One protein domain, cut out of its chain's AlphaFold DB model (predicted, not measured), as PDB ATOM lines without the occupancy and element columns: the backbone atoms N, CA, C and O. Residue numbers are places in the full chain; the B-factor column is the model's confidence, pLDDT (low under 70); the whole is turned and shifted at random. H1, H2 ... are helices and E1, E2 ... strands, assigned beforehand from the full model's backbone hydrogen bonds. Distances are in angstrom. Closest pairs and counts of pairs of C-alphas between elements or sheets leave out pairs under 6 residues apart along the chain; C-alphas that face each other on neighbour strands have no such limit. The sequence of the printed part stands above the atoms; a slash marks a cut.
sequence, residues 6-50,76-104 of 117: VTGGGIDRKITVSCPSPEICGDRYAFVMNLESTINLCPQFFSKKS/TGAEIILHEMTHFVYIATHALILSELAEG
ATOM      1  N   VAL A   6     -23.606 -22.223  15.092       44.22
ATOM      2  CA  VAL A   6     -22.600 -22.396  16.152       44.22
ATOM      3  C   VAL A   6     -21.163 -22.263  15.617       44.22
ATOM      4  O   VAL A   6     -20.261 -21.917  16.372       44.22
ATOM      5  N   THR A   7     -20.940 -22.475  14.315       50.50
ATOM      6  CA  THR A   7     -19.653 -22.217  13.634       50.50
ATOM      7  C   THR A   7     -19.638 -20.869  12.905       50.50
ATOM      8  O   THR A   7     -18.824 -20.647  12.007       50.50
ATOM      9  N   GLY A   8     -20.567 -19.970  13.251       51.66
ATOM     10  CA  GLY A   8     -20.689 -18.657  12.627       51.66
ATOM     11  C   GLY A   8     -21.029 -18.716  11.139       51.66
ATOM     12  O   GLY A   8     -20.660 -17.808  10.410       51.66
ATOM     13  N   GLY A   9     -21.659 -19.793  10.663       52.22
ATOM     14  CA  GLY A   9     -21.943 -19.968   9.239       52.22
ATOM     15  C   GLY A   9     -20.757 -20.445   8.396       52.22
ATOM     16  O   GLY A   9     -20.759 -20.259   7.183       52.22
ATOM     17  N   GLY A  10     -19.749 -21.071   9.017       52.38
ATOM     18  CA  GLY A  10     -18.597 -21.657   8.314       52.38
ATOM     19  C   GLY A  10     -17.416 -20.705   8.102       52.38
ATOM     20  O   GLY A  10     -16.558 -20.979   7.272       52.38
ATOM     21  N   ILE A  11     -17.367 -19.598   8.847       60.78
ATOM     22  CA  ILE A  11     -16.331 -18.554   8.738       60.78
ATOM     23  C   ILE A  11     -15.217 -18.751   9.788       60.78
ATOM     24  O   ILE A  11     -14.364 -17.883   9.957       60.78
ATOM     25  N   ASP A  12     -15.259 -19.860  10.541       62.34
ATOM     26  CA  ASP A  12     -14.335 -20.224  11.631       62.34
ATOM     27  C   ASP A  12     -14.083 -19.104  12.662       62.34
ATOM     28  O   ASP A  12     -13.085 -19.094  13.387       62.34
ATOM     29  N   ARG A  13     -15.018 -18.152  12.784       65.69
ATOM     30  CA  ARG A  13     -14.961 -17.110  13.809       65.69
ATOM     31  C   ARG A  13     -15.485 -17.668  15.120       65.69
ATOM     32  O   ARG A  13     -16.672 -17.944  15.272       65.69
ATOM     33  N   LYS A  14     -14.577 -17.830  16.077       71.19
ATOM     34  CA  LYS A  14     -14.917 -18.250  17.432       71.19
ATOM     35  C   LYS A  14     -15.647 -17.115  18.151       71.19
ATOM     36  O   LYS A  14     -15.078 -16.043  18.335       71.19
ATOM     37  N   ILE A  15     -16.868 -17.390  18.603       75.69
ATOM     38  CA  ILE A  15     -17.557 -16.538  19.574       75.69
ATOM     39  C   ILE A  15     -16.918 -16.784  20.940       75.69
ATOM     40  O   ILE A  15     -16.835 -17.923  21.408       75.69
ATOM     41  N   THR A  16     -16.437 -15.724  21.571       77.94
ATOM     42  CA  THR A  16     -15.913 -15.739  22.934       77.94
ATOM     43  C   THR A  16     -16.929 -15.167  23.909       77.94
ATOM     44  O   THR A  16     -17.819 -14.407  23.539       77.94
ATOM     45  N   VAL A  17     -16.802 -15.556  25.173       76.75
ATOM     46  CA  VAL A  17     -17.628 -15.040  26.263       76.75
ATOM     47  C   VAL A  17     -16.704 -14.388  27.281       76.75
ATOM     48  O   VAL A  17     -15.677 -14.971  27.637       76.75
ATOM     49  N   SER A  18     -17.057 -13.192  27.735       81.19
ATOM     50  CA  SER A  18     -16.315 -12.427  28.740       81.19
ATOM     51  C   SER A  18     -17.255 -11.903  29.822       81.19
ATOM     52  O   SER A  18     -18.454 -11.740  29.606       81.19
ATOM     53  N   CYS A  19     -16.694 -11.607  30.992       82.31
ATOM     54  CA  CYS A  19     -17.390 -10.907  32.068       82.31
ATOM     55  C   CYS A  19     -16.675  -9.564  32.285       82.31
ATOM     56  O   CYS A  19     -15.589  -9.560  32.874       82.31
ATOM     57  N   PRO A  20     -17.202  -8.444  31.764       79.38
ATOM     58  CA  PRO A  20     -16.581  -7.131  31.926       79.38
ATOM     59  C   PRO A  20     -16.744  -6.600  33.361       79.38
ATOM     60  O   PRO A  20     -17.461  -7.179  34.183       79.38
ATOM     61  N   SER A  21     -16.094  -5.471  33.669       77.69
ATOM     62  CA  SER A  21     -16.301  -4.794  34.951       77.69
ATOM     63  C   SER A  21     -17.749  -4.278  35.077       77.69
ATOM     64  O   SER A  21     -18.356  -3.894  34.072       77.69
ATOM     65  N   PRO A  22     -18.322  -4.223  36.297       76.06
ATOM     66  CA  PRO A  22     -19.707  -3.782  36.504       76.06
ATOM     67  C   PRO A  22     -20.015  -2.377  35.964       76.06
ATOM     68  O   PRO A  22     -21.136  -2.113  35.544       76.06
ATOM     69  N   GLU A  23     -19.016  -1.494  35.933       80.62
ATOM     70  CA  GLU A  23     -19.118  -0.117  35.428       80.62
ATOM     71  C   GLU A  23     -19.473  -0.058  33.935       80.62
ATOM     72  O   GLU A  23     -20.195   0.838  33.505       80.62
ATOM     73  N   ILE A  24     -19.011  -1.036  33.149       81.00
ATOM     74  CA  ILE A  24     -19.284  -1.134  31.707       81.00
ATOM     75  C   ILE A  24     -20.702  -1.681  31.459       81.00
ATOM     76  O   ILE A  24     -21.326  -1.391  30.439       81.00
ATOM     77  N   CYS A  25     -21.226  -2.471  32.397       79.25
ATOM     78  CA  CYS A  25     -22.485  -3.194  32.245       79.25
ATOM     79  C   CYS A  25     -23.741  -2.328  32.363       79.25
ATOM     80  O   CYS A  25     -24.731  -2.607  31.680       79.25
ATOM     81  N   GLY A  26     -23.730  -1.312  33.233       83.00
ATOM     82  CA  GLY A  26     -24.948  -0.580  33.591       83.00
ATOM     83  C   GLY A  26     -26.077  -1.535  34.009       83.00
ATOM     84  O   GLY A  26     -25.852  -2.463  34.786       83.00
ATOM     85  N   ASP A  27     -27.266  -1.347  33.429       79.69
ATOM     86  CA  ASP A  27     -28.462  -2.158  33.712       79.69
ATOM     87  C   ASP A  27     -28.687  -3.328  32.730       79.69
ATOM     88  O   ASP A  27     -29.808  -3.810  32.569       79.69
ATOM     89  N   ARG A  28     -27.647  -3.774  32.018       81.50
ATOM     90  CA  ARG A  28     -27.767  -4.822  30.991       81.50
ATOM     91  C   ARG A  28     -27.631  -6.227  31.580       81.50
ATOM     92  O   ARG A  28     -26.896  -6.449  32.542       81.50
ATOM     93  N   TYR A  29     -28.272  -7.202  30.930       84.12
ATOM     94  CA  TYR A  29     -28.028  -8.629  31.176       84.12
ATOM     95  C   TYR A  29     -26.784  -9.110  30.426       84.12
ATOM     96  O   TYR A  29     -25.902  -9.726  31.017       84.12
ATOM     97  N   ALA A  30     -26.683  -8.791  29.143       86.12
ATOM     98  CA  ALA A  30     -25.517  -9.047  28.315       86.12
ATOM     99  C   ALA A  30     -25.417  -7.966  27.228       86.12
ATOM    100  O   ALA A  30     -26.303  -7.113  27.122       86.12
ATOM    101  N   PHE A  31     -24.303  -7.941  26.498       86.88
ATOM    102  CA  PHE A  31     -24.154  -7.127  25.291       86.88
ATOM    103  C   PHE A  31     -23.022  -7.642  24.394       86.88
ATOM    104  O   PHE A  31     -22.059  -8.261  24.858       86.88
ATOM    105  N   VAL A  32     -23.082  -7.283  23.115       86.81
ATOM    106  CA  VAL A  32     -21.975  -7.401  22.158       86.81
ATOM    107  C   VAL A  32     -21.433  -6.005  21.842       86.81
ATOM    108  O   VAL A  32     -22.201  -5.073  21.608       86.81
ATOM    109  N   MET A  33     -20.107  -5.837  21.840       80.62
ATOM    110  CA  MET A  33     -19.486  -4.626  21.292       80.62
ATOM    111  C   MET A  33     -19.292  -4.791  19.786       80.62
ATOM    112  O   MET A  33     -18.867  -5.849  19.322       80.62
ATOM    113  N   ASN A  34     -19.608  -3.743  19.022       66.38
ATOM    114  CA  ASN A  34     -19.509  -3.766  17.564       66.38
ATOM    115  C   ASN A  34     -18.132  -4.268  17.109       66.38
ATOM    116  O   ASN A  34     -17.108  -3.782  17.578       66.38
ATOM    117  N   LEU A  35     -18.132  -5.195  16.145       65.62
ATOM    118  CA  LEU A  35     -16.950  -5.806  15.514       65.62
ATOM    119  C   LEU A  35     -16.167  -6.811  16.371       65.62
ATOM    120  O   LEU A  35     -15.319  -7.524  15.827       65.62
ATOM    121  N   GLU A  36     -16.471  -6.946  17.659       71.12
ATOM    122  CA  GLU A  36     -15.929  -8.028  18.474       71.12
ATOM    123  C   GLU A  36     -16.770  -9.290  18.290       71.12
ATOM    124  O   GLU A  36     -17.984  -9.222  18.146       71.12
ATOM    125  N   SER A  37     -16.140 -10.468  18.295       77.25
ATOM    126  CA  SER A  37     -16.858 -11.755  18.354       77.25
ATOM    127  C   SER A  37     -17.048 -12.189  19.807       77.25
ATOM    128  O   SER A  37     -16.831 -13.349  20.138       77.25
ATOM    129  N   THR A  38     -17.400 -11.245  20.685       82.19
ATOM    130  CA  THR A  38     -17.453 -11.459  22.132       82.19
ATOM    131  C   THR A  38     -18.822 -11.102  22.695       82.19
ATOM    132  O   THR A  38     -19.282  -9.971  22.546       82.19
ATOM    133  N   ILE A  39     -19.444 -12.058  23.384       82.38
ATOM    134  CA  ILE A  39     -20.624 -11.824  24.218       82.38
ATOM    135  C   ILE A  39     -20.144 -11.468  25.628       82.38
ATOM    136  O   ILE A  39     -19.485 -12.273  26.288       82.38
ATOM    137  N   ASN A  40     -20.491 -10.275  26.098       84.69
ATOM    138  CA  ASN A  40     -20.178  -9.811  27.445       84.69
ATOM    139  C   ASN A  40     -21.359 -10.104  28.378       84.69
ATOM    140  O   ASN A  40     -22.453  -9.589  28.160       84.69
ATOM    141  N   LEU A  41     -21.146 -10.909  29.421       83.12
ATOM    142  CA  LEU A  41     -22.168 -11.268  30.407       83.12
ATOM    143  C   LEU A  41     -22.049 -10.393  31.651       83.12
ATOM    144  O   LEU A  41     -21.025 -10.395  32.337       83.12
ATOM    145  N   CYS A  42     -23.118  -9.671  31.964       84.88
ATOM    146  CA  CYS A  42     -23.165  -8.768  33.102       84.88
ATOM    147  C   CYS A  42     -23.686  -9.460  34.366       84.88
ATOM    148  O   CYS A  42     -24.348 -10.494  34.278       84.88
ATOM    149  N   PRO A  43     -23.454  -8.893  35.567       82.50
ATOM    150  CA  PRO A  43     -23.899  -9.504  36.821       82.50
ATOM    151  C   PRO A  43     -25.394  -9.867  36.856       82.50
ATOM    152  O   PRO A  43     -25.768 -10.872  37.457       82.50
ATOM    153  N   GLN A  44     -26.247  -9.095  36.171       77.31
ATOM    154  CA  GLN A  44     -27.688  -9.358  36.095       77.31
ATOM    155  C   GLN A  44     -28.032 -10.674  35.379       77.31
ATOM    156  O   GLN A  44     -29.005 -11.326  35.770       77.31
ATOM    157  N   PHE A  45     -27.217 -11.112  34.409       74.75
ATOM    158  CA  PHE A  45     -27.363 -12.404  33.720       74.75
ATOM    159  C   PHE A  45     -27.441 -13.571  34.704       74.75
ATOM    160  O   PHE A  45     -28.260 -14.475  34.555       74.75
ATOM    161  N   PHE A  46     -26.616 -13.520  35.751       75.12
ATOM    162  CA  PHE A  46     -26.488 -14.580  36.750       75.12
ATOM    163  C   PHE A  46     -27.507 -14.467  37.893       75.12
ATOM    164  O   PHE A  46     -27.498 -15.281  38.820       75.12
ATOM    165  N   SER A  47     -28.387 -13.462  37.868       70.50
ATOM    166  CA  SER A  47     -29.388 -13.292  38.916       70.50
ATOM    167  C   SER A  47     -30.506 -14.343  38.795       70.50
ATOM    168  O   SER A  47     -30.994 -14.652  37.713       70.50
ATOM    169  N   LYS A  48     -30.951 -14.909  39.927       53.81
ATOM    170  CA  LYS A  48     -31.963 -15.992  40.002       53.81
ATOM    171  C   LYS A  48     -33.347 -15.651  39.418       53.81
ATOM    172  O   LYS A  48     -34.212 -16.521  39.390       53.81
ATOM    173  N   LYS A  49     -33.587 -14.408  38.986       54.22
ATOM    174  CA  LYS A  49     -34.864 -13.973  38.392       54.22
ATOM    175  C   LYS A  49     -35.017 -14.386  36.919       54.22
ATOM    176  O   LYS A  49     -36.118 -14.301  36.391       54.22
ATOM    177  N   SER A  50     -33.954 -14.899  36.302       48.00
ATOM    178  CA  SER A  50     -33.867 -15.281  34.884       48.00
ATOM    179  C   SER A  50     -34.292 -16.734  34.594       48.00
ATOM    180  O   SER A  50     -33.801 -17.359  33.661       48.00
ATOM    181  N   THR A  76     -34.519 -16.483  29.957       68.06
ATOM    182  CA  THR A  76     -33.545 -17.517  30.327       68.06
ATOM    183  C   THR A  76     -32.141 -17.116  29.884       68.06
ATOM    184  O   THR A  76     -31.958 -16.404  28.898       68.06
ATOM    185  N   GLY A  77     -31.111 -17.606  30.584       68.00
ATOM    186  CA  GLY A  77     -29.725 -17.377  30.166       68.00
ATOM    187  C   GLY A  77     -29.457 -17.840  28.726       68.00
ATOM    188  O   GLY A  77     -28.709 -17.191  28.008       68.00
ATOM    189  N   ALA A  78     -30.115 -18.913  28.270       71.31
ATOM    190  CA  ALA A  78     -30.002 -19.397  26.896       71.31
ATOM    191  C   ALA A  78     -30.636 -18.438  25.873       71.31
ATOM    192  O   ALA A  78     -30.034 -18.181  24.833       71.31
ATOM    193  N   GLU A  79     -31.810 -17.877  26.168       74.94
ATOM    194  CA  GLU A  79     -32.464 -16.880  25.307       74.94
ATOM    195  C   GLU A  79     -31.655 -15.587  25.225       74.94
ATOM    196  O   GLU A  79     -31.525 -15.025  24.143       74.94
ATOM    197  N   ILE A  80     -31.052 -15.151  26.337       77.50
ATOM    198  CA  ILE A  80     -30.154 -13.992  26.332       77.50
ATOM    199  C   ILE A  80     -28.941 -14.276  25.437       77.50
ATOM    200  O   ILE A  80     -28.625 -13.463  24.579       77.50
ATOM    201  N   ILE A  81     -28.301 -15.444  25.554       77.69
ATOM    202  CA  ILE A  81     -27.188 -15.809  24.659       77.69
ATOM    203  C   ILE A  81     -27.632 -15.820  23.191       77.69
ATOM    204  O   ILE A  81     -26.925 -15.284  22.341       77.69
ATOM    205  N   LEU A  82     -28.800 -16.393  22.885       78.38
ATOM    206  CA  LEU A  82     -29.342 -16.408  21.525       78.38
ATOM    207  C   LEU A  82     -29.623 -14.996  21.005       78.38
ATOM    208  O   LEU A  82     -29.266 -14.700  19.868       78.38
ATOM    209  N   HIS A  83     -30.204 -14.124  21.833       82.94
ATOM    210  CA  HIS A  83     -30.390 -12.708  21.517       82.94
ATOM    211  C   HIS A  83     -29.050 -12.056  21.172       82.94
ATOM    212  O   HIS A  83     -28.917 -11.475  20.097       82.94
ATOM    213  N   GLU A  84     -28.033 -12.213  22.021       82.38
ATOM    214  CA  GLU A  84     -26.719 -11.610  21.786       82.38
ATOM    215  C   GLU A  84     -26.049 -12.134  20.509       82.38
ATOM    216  O   GLU A  84     -25.400 -11.376  19.789       82.38
ATOM    217  N   MET A  85     -26.256 -13.408  20.165       78.44
ATOM    218  CA  MET A  85     -25.744 -13.973  18.914       78.44
ATOM    219  C   MET A  85     -26.315 -13.284  17.665       78.44
ATOM    220  O   MET A  85     -25.630 -13.239  16.642       78.44
ATOM    221  N   THR A  86     -27.523 -12.714  17.730       78.44
ATOM    222  CA  THR A  86     -28.117 -11.985  16.592       78.44
ATOM    223  C   THR A  86     -27.426 -10.653  16.298       78.44
ATOM    224  O   THR A  86     -27.485 -10.186  15.161       78.44
ATOM    225  N   HIS A  87     -26.697 -10.079  17.263       81.94
ATOM    226  CA  HIS A  87     -25.909  -8.858  17.046       81.94
ATOM    227  C   HIS A  87     -24.638  -9.114  16.225       81.94
ATOM    228  O   HIS A  87     -24.040  -8.181  15.684       81.94
ATOM    229  N   PHE A  88     -24.216 -10.374  16.071       78.81
ATOM    230  CA  PHE A  88     -23.130 -10.712  15.158       78.81
ATOM    231  C   PHE A  88     -23.635 -10.699  13.716       78.81
ATOM    232  O   PHE A  88     -24.285 -11.642  13.266       78.81
ATOM    233  N   VAL A  89     -23.254  -9.662  12.965       78.88
ATOM    234  CA  VAL A  89     -23.643  -9.473  11.554       78.88
ATOM    235  C   VAL A  89     -23.475 -10.751  10.737       78.88
ATOM    236  O   VAL A  89     -24.373 -11.132  10.004       78.88
ATOM    237  N   TYR A  90     -22.362 -11.464  10.903       73.88
ATOM    238  CA  TYR A  90     -22.103 -12.680  10.137       73.88
ATOM    239  C   TYR A  90     -23.069 -13.835  10.455       73.88
ATOM    240  O   TYR A  90     -23.385 -14.621   9.564       73.88
ATOM    241  N   ILE A  91     -23.579 -13.923  11.689       73.12
ATOM    242  CA  ILE A  91     -24.618 -14.892  12.064       73.12
ATOM    243  C   ILE A  91     -25.952 -14.479  11.453       73.12
ATOM    244  O   ILE A  91     -26.613 -15.312  10.835       73.12
ATOM    245  N   ALA A  92     -26.320 -13.200  11.578       73.00
ATOM    246  CA  ALA A  92     -27.554 -12.668  11.008       73.00
ATOM    247  C   ALA A  92     -27.589 -12.832   9.479       73.00
ATOM    248  O   ALA A  92     -28.563 -13.343   8.931       73.00
ATOM    249  N   THR A  93     -26.497 -12.490   8.790       72.56
ATOM    250  CA  THR A  93     -26.350 -12.685   7.343       72.56
ATOM    251  C   THR A  93     -26.435 -14.162   6.966       72.56
ATOM    252  O   THR A  93     -27.126 -14.498   6.011       72.56
ATOM    253  N   HIS A  94     -25.786 -15.065   7.709       69.81
ATOM    254  CA  HIS A  94     -25.876 -16.497   7.417       69.81
ATOM    255  C   HIS A  94     -27.296 -17.046   7.606       69.81
ATOM    256  O   HIS A  94     -27.767 -17.818   6.776       69.81
ATOM    257  N   ALA A  95     -27.993 -16.633   8.667       68.56
ATOM    258  CA  ALA A  95     -29.381 -17.016   8.894       68.56
ATOM    259  C   ALA A  95     -30.295 -16.515   7.765       68.56
ATOM    260  O   ALA A  95     -31.114 -17.284   7.271       68.56
ATOM    261  N   LEU A  96     -30.104 -15.272   7.308       68.69
ATOM    262  CA  LEU A  96     -30.843 -14.713   6.175       68.69
ATOM    263  C   LEU A  96     -30.605 -15.519   4.890       68.69
ATOM    264  O   LEU A  96     -31.565 -15.913   4.237       68.69
ATOM    265  N   ILE A  97     -29.343 -15.849   4.583       67.69
ATOM    266  CA  ILE A  97     -28.982 -16.694   3.433       67.69
ATOM    267  C   ILE A  97     -29.714 -18.041   3.491       67.69
ATOM    268  O   ILE A  97     -30.247 -18.498   2.484       67.69
ATOM    269  N   LEU A  98     -29.742 -18.692   4.657       65.50
ATOM    270  CA  LEU A  98     -30.430 -19.973   4.819       65.50
ATOM    271  C   LEU A  98     -31.948 -19.850   4.633       65.50
ATOM    272  O   LEU A  98     -32.545 -20.748   4.042       65.50
ATOM    273  N   SER A  99     -32.556 -18.761   5.107       64.25
ATOM    274  CA  SER A  99     -33.987 -18.494   4.919       64.25
ATOM    275  C   SER A  99     -34.336 -18.292   3.445       64.25
ATOM    276  O   SER A  99     -35.257 -18.935   2.952       64.25
ATOM    277  N   GLU A 100     -33.557 -17.490   2.714       62.25
ATOM    278  CA  GLU A 100     -33.766 -17.277   1.273       62.25
ATOM    279  C   GLU A 100     -33.601 -18.586   0.478       62.25
ATOM    280  O   GLU A 100     -34.430 -18.917  -0.373       62.25
ATOM    281  N   LEU A 101     -32.593 -19.403   0.820       58.00
ATOM    282  CA  LEU A 101     -32.396 -20.729   0.219       58.00
ATOM    283  C   LEU A 101     -33.553 -21.702   0.506       58.00
ATOM    284  O   LEU A 101     -33.838 -22.567  -0.327       58.00
ATOM    285  N   ALA A 102     -34.208 -21.593   1.666       57.47
ATOM    286  CA  ALA A 102     -35.344 -22.434   2.043       57.47
ATOM    287  C   ALA A 102     -36.641 -22.047   1.307       57.47
ATOM    288  O   ALA A 102     -37.470 -22.919   1.043       57.47
ATOM    289  N   GLU A 103     -36.795 -20.776   0.931       57.22
ATOM    290  CA  GLU A 103     -37.947 -20.270   0.167       57.22
ATOM    291  C   GLU A 103     -37.827 -20.517  -1.350       57.22
ATOM    292  O   GLU A 103     -38.755 -20.240  -2.109       57.22
ATOM    293  N   GLY A 104     -36.719 -21.109  -1.810       50.03
ATOM    294  CA  GLY A 104     -36.498 -21.437  -3.221       50.03
ATOM    295  C   GLY A 104     -36.059 -20.246  -4.080       50.03
ATOM    296  O   GLY A 104     -35.865 -20.410  -5.289       50.03
TER     297      GLY A 104
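Overview. This is residues 6 to 50 and 76 to 104 of the 117 residues of an uncharacterized protein of Gymnopus androsaceus JB14 (UniProt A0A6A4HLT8). A small sheet of three short strands has helix H3 over one face, and the longer helix H4 turns a corner from the end of H3 and makes an arm whose last residues, 99 to 104, stick out free. The two short helices H1 and H2 lie toward the far end of the sheet from H4, and residues 6 to 15, with no named element, come before the first strand. The printed part has 74 residues, with named elements in the order E1, H1, E2, E3, H2, H3, H4; the class is mixed, helices and strands, and the sheet is mixed, in the order E1, E3, E2. The whole is loose, with a radius of gyration of the C-alphas of 14.1 A, and elongated, spanning 45 by 24 by 16 A.

Arrangement. The edge strand E1, residues 16 to 18, is parallel to the inner strand E3, residues 38 to 41, at 33 degrees; N 39 and O 16 are 2.9 A apart, within hydrogen-bond range. H1, residues 22 to 25, only grazes the sheet. The other edge strand E2, residues 30 to 32, forms a hairpin with E3, antiparallel at 162 degrees, with N 40 and O 31 within hydrogen-bond range at 2.8 A. H2, residues 43 to 46, is not on the sheet; it is close to H1 but not clearly touching, the closest C-alphas being those of Pro 22 and Pro 43, 7.1 A apart. H3, residues 77 to 86, is on the sheet at a height of 9.0 A, over E2 and, only just, over E3, on which 3 of its C-alphas fall. It runs along the strands, at 19 degrees to E2 on the local plane; the closest C-alphas of E2 and H3 are those of Phe 31 and Glu 84, 6.2 A apart. H4, residues 89 to 102, is close to H3 but not clearly touching, about perpendicular at 84 degrees, with the closest C-alphas, Thr 86 and Ala 92, 5.7 A apart. Every O i to N i+4 pair is within hydrogen-bond range in H3 and H4; H1 and H2 are too short for such a pair.

Along the chain. E1 begins at C-alpha 16 (-15.913, -15.739, 22.934) and is 6.7 A long. H1 measures 5.1 A, E2 7.3 A, E3 9.5 A and H2 5.7 A. H3 measures 14.7 A from C-alpha 77 (-29.725, -17.377, 30.166). H4 measures 19.9 A and ends at C-alpha 102 (-35.344, -22.434, 2.043).

Size, cuts and confidence. The two C-alphas farthest apart, those of Glu 23 and Gly 104, are 47.4 A apart. Residues 51 to 75 are not printed, and C-alphas 50 and 76 are 5.1 A apart across the cut. The links printed whole are tight. The mean pLDDT of the printed part is 72.2; 26 residues are under 70, among them 6 to 13 and 94 to 104.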